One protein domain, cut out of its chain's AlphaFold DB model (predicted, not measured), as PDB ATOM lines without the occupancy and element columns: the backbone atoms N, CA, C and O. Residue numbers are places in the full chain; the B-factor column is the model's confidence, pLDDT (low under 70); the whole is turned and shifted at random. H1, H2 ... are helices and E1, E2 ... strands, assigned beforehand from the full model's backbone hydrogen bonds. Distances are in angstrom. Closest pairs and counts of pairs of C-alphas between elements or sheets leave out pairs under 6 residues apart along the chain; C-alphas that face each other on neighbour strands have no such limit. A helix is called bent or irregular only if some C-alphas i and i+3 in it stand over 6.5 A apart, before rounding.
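This is residues 58 to 126 of the 146 residues of an uncharacterized protein of Deltaproteobacteria bacterium (UniProt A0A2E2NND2). One twisted sheet of four antiparallel strands, E1 to E4, makes a wall, and helix H1 covers one face of it, running along the strands, while the opposite face bears no named helix. Beyond the far end of E4 the printed part runs on through residues 111 to 117 to a short second helix, H2, which is off the sheet at one end of the longest axis, with the E1 to E2 link at the other end. The 69 printed residues hold two named helices and four named strands in the order H1 E1 E2 E3 E4 H2, and the sheet's order is E1, E2, E3, E4. The class is mixed, helices and strands; the whole is compact, with a radius of gyration of the C-alphas of 12.4 A and spans of 34 by 25 by 21 A.

Start at the sheet, whose strands are E1, residues 77 to 82, E2, residues 89 to 93, E3, residues 96 to 101, and E4, residues 104 to 110. They form a meander, each strand the antiparallel neighbour of the one before, with E1 and E4 as edge strands. E1 and E2 are a hairpin at 163 degrees between directions; look at N 81 and O 90, 2.9 A apart and within hydrogen-bond range. E2 and E3 are a hairpin at 158 degrees, where N 93 and O 96 are within hydrogen-bond range at 2.8 A. E3 and E4 are a hairpin at 164 degrees, where N 99 and O 107 are within hydrogen-bond range at 2.8 A. From edge to edge the strands' lines turn by 54 degrees. Now look to H1, residues 63 to 74, which is on the sheet and with it makes two layers, a helix on one face of a sheet. Its height over the sheet is 9.5 A, and it runs along the strands, at 5 degrees to E3 on the local plane. It lies over E3, on which 7 of its C-alphas fall; it is only just not over E2, on which 2 fall. The closest C-alphas of H1 and E4 are those of Phe 63 and Val 104, 5.8 A apart; those of H1 and E2 are Met 74 and Tyr 93, 5.9 A apart. H2, residues 118 to 124, is not on the sheet, and it is apart from H1, E1, E2 and E3. Every O i to N i+4 pair in H2 is within hydrogen-bond range; in H1 6 of 8 are.

Find C-alpha 77 at (146.098, 108.752, 79.918); from there E1 runs 14.9 A to C-alpha 82. E2, 89 to 93, measures 13.2 A, E3, 96 to 101, 17.4 A, and E4, 104 to 110, 17.3 A from first to last C-alpha. H1 begins at C-alpha 63, at (142.013, 98.004, 86.418), and measures 13.3 A to C-alpha 74; it is irregular, with C-alphas 65 and 68 8.0 A apart. H2 measures 9.9 A and ends at C-alpha 124, at (162.607, 100.852, 90.227).

The two C-alphas farthest apart are those of Ala 85, in the link from E1 to E2, and Glu 120, in H2, at 34.5 A. The printed part, residues 58 to 126, has no cut. The links from H1 to E1, E2 to E3 and E3 to E4 are tight; those from E1 to E2 and E4 to H2 are short, and no link is long. The mean pLDDT of the printed part is 93.9, and no printed residue is under 70; for H2 the mean is 90.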
ATOM      1  N   PHE A  58     150.528  96.538  90.711       93.56
ATOM      2  CA  PHE A  58     149.456  96.632  89.710       93.56
ATOM      3  C   PHE A  58     149.170  95.323  88.965       93.56
ATOM      4  O   PHE A  58     148.024  95.074  88.584       93.56
ATOM      5  N   GLY A  59     150.192  94.496  88.732       91.75
ATOM      6  CA  GLY A  59     150.050  93.240  87.996       91.75
ATOM      7  C   GLY A  59     149.003  92.313  88.623       91.75
ATOM      8  O   GLY A  59     148.995  92.087  89.829       91.75
ATOM      9  N   GLY A  60     148.096  91.786  87.799       90.75
ATOM     10  CA  GLY A  60     147.040  90.867  88.230       90.75
ATOM     11  C   GLY A  60     145.855  91.525  88.943       90.75
ATOM     12  O   GLY A  60     144.901  90.829  89.288       90.75
ATOM     13  N   LYS A  61     145.860  92.849  89.149       93.12
ATOM     14  CA  LYS A  61     144.719  93.559  89.744       93.12
ATOM     15  C   LYS A  61     143.701  93.989  88.701       93.12
ATOM     16  O   LYS A  61     144.029  94.212  87.532       93.12
ATOM     17  N   ARG A  62     142.456  94.151  89.158       96.19
ATOM     18  CA  ARG A  62     141.400  94.787  88.369       96.19
ATOM     19  C   ARG A  62     141.750  96.248  88.127       96.19
ATOM     20  O   ARG A  62     142.063  96.978  89.066       96.19
ATOM     21  N   PHE A  63     141.665  96.662  86.870       96.12
ATOM     22  CA  PHE A  63     142.013  98.004  86.418       96.12
ATOM     23  C   PHE A  63     141.245  99.084  87.179       96.12
ATOM     24  O   PHE A  63     141.839 100.076  87.585       96.12
ATOM     25  N   GLU A  64     139.950  98.876  87.416       95.75
ATOM     26  CA  GLU A  64     139.098  99.852  88.101       95.75
ATOM     27  C   GLU A  64     139.555 100.125  89.535       95.75
ATOM     28  O   GLU A  64     139.566 101.271  89.969       95.75
ATOM     29  N   THR A  65     140.023  99.096  90.242       94.62
ATOM     30  CA  THR A  65     140.466  99.202  91.638       94.62
ATOM     31  C   THR A  65     141.763  99.998  91.796       94.62
ATOM     32  O   THR A  65     142.001 100.580  92.849       94.62
ATOM     33  N   VAL A  66     142.623 100.015  90.773       94.88
ATOM     34  CA  VAL A  66     143.948 100.663  90.830       94.88
ATOM     35  C   VAL A  66     144.095 101.823  89.850       94.88
ATOM     36  O   VAL A  66     145.198 102.329  89.656       94.88
ATOM     37  N   ARG A  67     142.998 102.259  89.224       95.06
ATOM     38  CA  ARG A  67     143.013 103.274  88.165       95.06
ATOM     39  C   ARG A  67     143.656 104.580  88.619       95.06
ATOM     40  O   ARG A  67     144.502 105.109  87.903       95.06
ATOM     41  N   ASP A  68     143.282 105.077  89.790       94.75
ATOM     42  CA  ASP A  68     143.777 106.363  90.291       94.75
ATOM     43  C   ASP A  68     145.262 106.281  90.659       94.75
ATOM     44  O   ASP A  68     146.046 107.160  90.314       94.75
ATOM     45  N   GLN A  69     145.675 105.157  91.249       95.25
ATOM     46  CA  GLN A  69     147.077 104.871  91.567       95.25
ATOM     47  C   GLN A  69     147.933 104.730  90.301       95.25
ATOM     48  O   GLN A  69     149.084 105.161  90.275       95.25
ATOM     49  N   LEU A  70     147.379 104.149  89.232       95.25
ATOM     50  CA  LEU A  70     148.036 104.104  87.929       95.25
ATOM     51  C   LEU A  70     148.213 105.503  87.345       95.25
ATOM     52  O   LEU A  70     149.271 105.777  86.799       95.25
ATOM     53  N   ILE A  71     147.214 106.382  87.447       96.25
ATOM     54  CA  ILE A  71     147.322 107.759  86.941       96.25
ATOM     55  C   ILE A  71     148.391 108.534  87.719       96.25
ATOM     56  O   ILE A  71     149.211 109.215  87.105       96.25
ATOM     57  N   ASP A  72     148.434 108.381  89.042       95.88
ATOM     58  CA  ASP A  72     149.453 109.000  89.898       95.88
ATOM     59  C   ASP A  72     150.878 108.556  89.514       95.88
ATOM     60  O   ASP A  72     151.793 109.369  89.364       95.88
ATOM     61  N   GLN A  73     151.072 107.258  89.260       95.56
ATOM     62  CA  GLN A  73     152.404 106.715  88.981       95.56
ATOM     63  C   GLN A  73     152.821 106.770  87.507       95.56
ATOM     64  O   GLN A  73     153.984 107.051  87.217       95.56
ATOM     65  N   MET A  74     151.911 106.510  86.567       96.31
ATOM     66  CA  MET A  74     152.183 106.442  85.122       96.31
ATOM     67  C   MET A  74     151.915 107.769  84.395       96.31
ATOM     68  O   MET A  74     152.329 107.937  83.244       96.31
ATOM     69  N   GLY A  75     151.243 108.714  85.052       96.31
ATOM     70  CA  GLY A  75     150.823 109.993  84.488       96.31
ATOM     71  C   GLY A  75     149.455 109.935  83.805       96.31
ATOM     72  O   GLY A  75     148.710 108.964  83.908       96.31
ATOM     73  N   GLN A  76     149.112 111.000  83.079       96.69
ATOM     74  CA  GLN A  76     147.819 111.113  82.400       96.69
ATOM     75  C   GLN A  76     147.670 110.103  81.254       96.69
ATOM     76  O   GLN A  76     148.636 109.755  80.567       96.69
ATOM     77  N   ARG A  77     146.433 109.650  81.029       96.50
ATOM     78  CA  ARG A  77     146.098 108.752  79.918       96.50
ATOM     79  C   ARG A  77     146.196 109.507  78.593       96.50
ATOM     80  O   ARG A  77     145.475 110.477  78.391       96.50
ATOM     81  N   GLN A  78     147.012 109.000  77.677       97.44
ATOM     82  CA  GLN A  78     147.186 109.550  76.329       97.44
ATOM     83  C   GLN A  78     146.188 108.954  75.330       97.44
ATOM     84  O   GLN A  78     145.732 109.628  74.415       97.44
ATOM     85  N   GLY A  79     145.805 107.689  75.511       95.88
ATOM     86  CA  GLY A  79     144.878 107.024  74.604       95.88
ATOM     87  C   GLY A  79     144.605 105.580  74.989       95.88
ATOM     88  O   GLY A  79     145.128 105.067  75.980       95.88
ATOM     89  N   HIS A  80     143.762 104.920  74.203       96.12
ATOM     90  CA  HIS A  80     143.536 103.485  74.304       96.12
ATOM     91  C   HIS A  80     143.276 102.896  72.921       96.12
ATOM     92  O   HIS A  80     142.805 103.591  72.022       96.12
ATOM     93  N   ARG A  81     143.574 101.609  72.765       96.19
ATOM     94  CA  ARG A  81     143.240 100.831  71.572       96.19
ATOM     95  C   ARG A  81     142.804  99.430  71.961       96.19
ATOM     96  O   ARG A  81     143.313  98.864  72.929       96.19
ATOM     97  N   PHE A  82     141.882  98.861  71.200       95.75
ATOM     98  CA  PHE A  82     141.538  97.451  71.325       95.75
ATOM     99  C   PHE A  82     142.580  96.607  70.592       95.75
ATOM    100  O   PHE A  82     143.048  96.979  69.516       95.75
ATOM    101  N   LEU A  83     142.982  95.500  71.208       92.56
ATOM    102  CA  LEU A  83     143.911  94.541  70.623       92.56
ATOM    103  C   LEU A  83     143.118  93.449  69.896       92.56
ATOM    104  O   LEU A  83     141.983  93.138  70.265       92.56
ATOM    105  N   SER A  84     143.705  92.874  68.848       91.81
ATOM    106  CA  SER A  84     143.070  91.811  68.064       91.81
ATOM    107  C   SER A  84     142.929  90.510  68.868       91.81
ATOM    108  O   SER A  84     143.551  90.339  69.915       91.81
ATOM    109  N   ALA A  85     142.094  89.588  68.371       78.00
ATOM    110  CA  ALA A  85     142.023  88.193  68.821       78.00
ATOM    111  C   ALA A  85     141.989  88.015  70.356       78.00
ATOM    112  O   ALA A  85     142.866  87.372  70.929       78.00
ATOM    113  N   SER A  86     140.996  88.627  71.018       81.38
ATOM    114  CA  SER A  86     140.736  88.479  72.464       81.38
ATOM    115  C   SER A  86     141.927  88.798  73.390       81.38
ATOM    116  O   SER A  86     141.990  88.343  74.537       81.38
ATOM    117  N   GLN A  87     142.853  89.640  72.923       84.75
ATOM    118  CA  GLN A  87     143.981  90.153  73.712       84.75
ATOM    119  C   GLN A  87     143.602  91.348  74.605       84.75
ATOM    120  O   GLN A  87     144.425  91.826  75.382       84.75
ATOM    121  N   GLY A  88     142.352  91.811  74.532       93.69
ATOM    122  CA  GLY A  88     141.810  92.853  75.399       93.69
ATOM    123  C   GLY A  88     142.071  94.267  74.877       93.69
ATOM    124  O   GLY A  88     141.917  94.535  73.687       93.69
ATOM    125  N   LYS A  89     142.424  95.199  75.767       96.06
ATOM    126  CA  LYS A  89     142.702  96.604  75.430       96.06
ATOM    127  C   LYS A  89     144.069  97.039  75.935       96.06
ATOM    128  O   LYS A  89     144.504  96.642  77.013       96.06
ATOM    129  N   GLU A  90     144.718  97.904  75.176       97.44
ATOM    130  CA  GLU A  90     145.935  98.597  75.579       97.44
ATOM    131  C   GLU A  90     145.596 100.047  75.924       97.44
ATOM    132  O   GLU A  90     144.860 100.711  75.193       97.44
ATOM    133  N   ILE A  91     146.123 100.536  77.043       97.75
ATOM    134  CA  ILE A  91     145.991 101.930  77.468       97.75
ATOM    135  C   ILE A  91     147.384 102.548  77.511       97.75
ATOM    136  O   ILE A  91     148.280 102.022  78.175       97.75
ATOM    137  N   GLN A  92     147.544 103.668  76.810       98.12
ATOM    138  CA  GLN A  92     148.777 104.445  76.773       98.12
ATOM    139  C   GLN A  92     148.731 105.544  77.837       98.12
ATOM    140  O   GLN A  92     147.752 106.289  77.946       98.12
ATOM    141  N   TYR A  93     149.824 105.665  78.575       97.94
ATOM    142  CA  TYR A  93     150.099 106.694  79.569       97.94
ATOM    143  C   TYR A  93     151.363 107.471  79.183       97.94
ATOM    144  O   TYR A  93     152.035 107.135  78.205       97.94
ATOM    145  N   ILE A  94     151.690 108.515  79.950       97.12
ATOM    146  CA  ILE A  94     152.914 109.308  79.747       97.12
ATOM    147  C   ILE A  94     154.170 108.447  79.940       97.12
ATOM    148  O   ILE A  94     155.107 108.557  79.161       97.12
ATOM    149  N   ARG A  95     154.195 107.590  80.968       96.12
ATOM    150  CA  ARG A  95     155.379 106.799  81.363       96.12
ATOM    151  C   ARG A  95     155.350 105.349  80.869       96.12
ATOM    152  O   ARG A  95     156.005 104.488  81.451       96.12
ATOM    153  N   GLY A  96     154.550 105.056  79.848       96.44
ATOM    154  CA  GLY A  96     154.458 103.723  79.254       96.44
ATOM    155  C   GLY A  96     153.026 103.285  78.976       96.44
ATOM    156  O   GLY A  96     152.139 104.098  78.724       96.44
ATOM    157  N   ARG A  97     152.777 101.976  79.004       97.44
ATOM    158  CA  ARG A  97     151.488 101.387  78.614       97.44
ATOM    159  C   ARG A  97     151.136 100.165  79.439       97.44
ATOM    160  O   ARG A  97     152.009  99.435  79.900       97.44
ATOM    161  N   ILE A  98     149.843  99.901  79.560       97.38
ATOM    162  CA  ILE A  98     149.321  98.677  80.175       97.38
ATOM    163  C   ILE A  98     148.433  97.934  79.188       97.38
ATOM    164  O   ILE A  98     147.791  98.551  78.335       97.38
ATOM    165  N   ARG A  99     148.352  96.615  79.343       96.75
ATOM    166  CA  ARG A  99     147.349  95.793  78.669       96.75
ATOM    167  C   ARG A  99     146.432  95.142  79.682       96.75
ATOM    168  O   ARG A  99     146.870  94.651  80.724       96.75
ATOM    169  N   ILE A 100     145.154  95.174  79.348       96.62
ATOM    170  CA  ILE A 100     144.056  94.748  80.201       96.62
ATOM    171  C   ILE A 100     143.250  93.711  79.440       96.62
ATOM    172  O   ILE A 100     142.817  93.974  78.318       96.62
ATOM    173  N   LYS A 101     143.006  92.572  80.074       95.12
ATOM    174  CA  LYS A 101     142.135  91.509  79.577       95.12
ATOM    175  C   LYS A 101     141.222  91.082  80.719       95.12
ATOM    176  O   LYS A 101     141.701  90.930  81.836       95.12
ATOM    177  N   ASP A 102     139.924  90.967  80.449       94.44
ATOM    178  CA  ASP A 102     138.910  90.620  81.456       94.44
ATOM    179  C   ASP A 102     138.991  91.524  82.701       94.44
ATOM    180  O   ASP A 102     138.974  91.069  83.838       94.44
ATOM    181  N   GLU A 103     139.172  92.831  82.460       95.12
ATOM    182  CA  GLU A 103     139.413  93.885  83.464       95.12
ATOM    183  C   GLU A 103     140.703  93.751  84.283       95.12
ATOM    184  O   GLU A 103     141.021  94.649  85.061       95.12
ATOM    185  N   VAL A 104     141.492  92.700  84.081       95.31
ATOM    186  CA  VAL A 104     142.736  92.442  84.804       95.31
ATOM    187  C   VAL A 104     143.936  92.970  84.025       95.31
ATOM    188  O   VAL A 104     144.078  92.752  82.819       95.31
ATOM    189  N   ILE A 105     144.833  93.662  84.724       95.06
ATOM    190  CA  ILE A 105     146.103  94.123  84.162       95.06
ATOM    191  C   ILE A 105     147.051  92.929  84.068       95.06
ATOM    192  O   ILE A 105     147.540  92.436  85.084       95.06
ATOM    193  N   TYR A 106     147.333  92.472  82.851       94.06
ATOM    194  CA  TYR A 106     148.199  91.309  82.628       94.06
ATOM    195  C   TYR A 106     149.591  91.684  82.115       94.06
ATOM    196  O   TYR A 106     150.509  90.869  82.165       94.06
ATOM    197  N   MET A 107     149.766  92.908  81.613       94.44
ATOM    198  CA  MET A 107     151.057  93.392  81.137       94.44
ATOM    199  C   MET A 107     151.210  94.877  81.428       94.44
ATOM    200  O   MET A 107     150.289  95.663  81.203       94.44
ATOM    201  N   ILE A 108     152.400  95.255  81.880       96.06
ATOM    202  CA  ILE A 108     152.790  96.635  82.146       96.06
ATOM    203  C   ILE A 108     154.140  96.842  81.474       96.06
ATOM    204  O   ILE A 108     155.079  96.085  81.710       96.06
ATOM    205  N   GLN A 109     154.221  97.855  80.625       95.69
ATOM    206  CA  GLN A 109     155.462  98.335  80.049       95.69
ATOM    207  C   GLN A 109     155.716  99.740  80.582       95.69
ATOM    208  O   GLN A 109     154.856 100.611  80.458       95.69
ATOM    209  N   ILE A 110     156.899  99.937  81.155       95.19
ATOM    210  CA  ILE A 110     157.329 101.199  81.749       95.19
ATOM    211  C   ILE A 110     158.451 101.763  80.891       95.19
ATOM    212  O   ILE A 110     159.433 101.067  80.623       95.19
ATOM    213  N   ASP A 111     158.313 103.022  80.504       94.62
ATOM    214  CA  ASP A 111     159.377 103.762  79.844       94.62
ATOM    215  C   ASP A 111     160.300 104.322  80.933       94.62
ATOM    216  O   ASP A 111     159.896 105.124  81.784       94.62
ATOM    217  N   LEU A 112     161.537 103.825  80.965       93.19
ATOM    218  CA  LEU A 112     162.507 104.188  81.994       93.19
ATOM    219  C   LEU A 112     163.010 105.626  81.774       93.19
ATOM    220  O   LEU A 112     163.270 106.012  80.636       93.19
ATOM    221  N   PRO A 113     163.226 106.412  82.846       92.12
ATOM    222  CA  PRO A 113     163.665 107.806  82.729       92.12
ATOM    223  C   PRO A 113     165.118 107.945  82.247       92.12
ATOM    224  O   PRO A 113     165.535 109.017  81.820       92.12
ATOM    225  N   ARG A 114     165.904 106.869  82.342       94.38
ATOM    226  CA  ARG A 114     167.277 106.759  81.844       94.38
ATOM    227  C   ARG A 114     167.591 105.302  81.524       94.38
ATOM    228  O   ARG A 114     166.892 104.406  81.997       94.38
ATOM    229  N   ALA A 115     168.667 105.061  80.782       94.50
ATOM    230  CA  ALA A 115     169.215 103.717  80.652       94.50
ATOM    231  C   ALA A 115     169.648 103.200  82.037       94.50
ATOM    232  O   ALA A 115     170.328 103.904  82.783       94.50
ATOM    233  N   MET A 116     169.217 101.989  82.388       91.38
ATOM    234  CA  MET A 116     169.481 101.354  83.681       91.38
ATOM    235  C   MET A 116     169.908  99.905  83.470       91.38
ATOM    236  O   MET A 116     169.491  99.259  82.503       91.38
ATOM    237  N   LEU A 117     170.685  99.364  84.409       90.19
ATOM    238  CA  LEU A 117     170.934  97.925  84.452       90.19
ATOM    239  C   LEU A 117     169.640  97.181  84.801       90.19
ATOM    240  O   LEU A 117     168.782  97.691  85.519       90.19
ATOM    241  N   ARG A 118     169.508  95.926  84.351       86.62
ATOM    242  CA  ARG A 118     168.295  95.115  84.571       86.62
ATOM    243  C   ARG A 118     167.852  95.079  86.039       86.62
ATOM    244  O   ARG A 118     166.663  95.187  86.316       86.62
ATOM    245  N   ARG A 119     168.798  94.916  86.968       89.06
ATOM    246  CA  ARG A 119     168.516  94.864  88.412       89.06
ATOM    247  C   ARG A 119     167.925  96.178  88.922       89.06
ATOM    248  O   ARG A 119     166.930  96.151  89.635       89.06
ATOM    249  N   GLU A 120     168.513  97.301  88.524       89.62
ATOM    250  CA  GLU A 120     168.055  98.644  88.897       89.62
ATOM    251  C   GLU A 120     166.677  98.935  88.302       89.62
ATOM    252  O   GLU A 120     165.788  99.403  89.007       89.62
ATOM    253  N   ALA A 121     166.458  98.575  87.032       90.56
ATOM    254  CA  ALA A 121     165.161  98.712  86.379       90.56
ATOM    255  C   ALA A 121     164.071  97.916  87.119       90.56
ATOM    256  O   ALA A 121     162.997  98.448  87.390       90.56
ATOM    257  N   LEU A 122     164.357  96.671  87.515       90.25
ATOM    258  CA  LEU A 122     163.424  95.839  88.280       90.25
ATOM    259  C   LEU A 122     163.144  96.412  89.677       90.25
ATOM    260  O   LEU A 122     161.987  96.464  90.088       90.25
ATOM    261  N   GLN A 123     164.167  96.895  90.382       90.38
ATOM    262  CA  GLN A 123     163.988  97.570  91.671       90.38
ATOM    263  C   GLN A 123     163.125  98.827  91.538       90.38
ATOM    264  O   GLN A 123     162.157  98.990  92.279       90.38
ATOM    265  N   SER A 124     163.406  99.659  90.530       90.62
ATOM    266  CA  SER A 124     162.607 100.852  90.227       90.62
ATOM    267  C   SER A 124     161.158 100.520  89.854       90.62
ATOM    268  O   SER A 124     160.285 101.378  89.976       90.62
ATOM    269  N   ALA A 125     160.904  99.271  89.439       90.31
ATOM    270  CA  ALA A 125     159.591  98.733  89.115       90.31
ATOM    271  C   ALA A 125     158.872  98.053  90.311       90.31
ATOM    272  O   ALA A 125     157.838  97.405  90.126       90.31
ATOM    273  N   GLY A 126     159.419  98.151  91.533       88.75
ATOM    274  CA  GLY A 126     158.840  97.577  92.758       88.75
ATOM    275  C   GLY A 126     159.232  96.121  93.049       88.75
ATOM    276  O   GLY A 126     158.699  95.498  93.975       88.75
TER     277      GLY A 126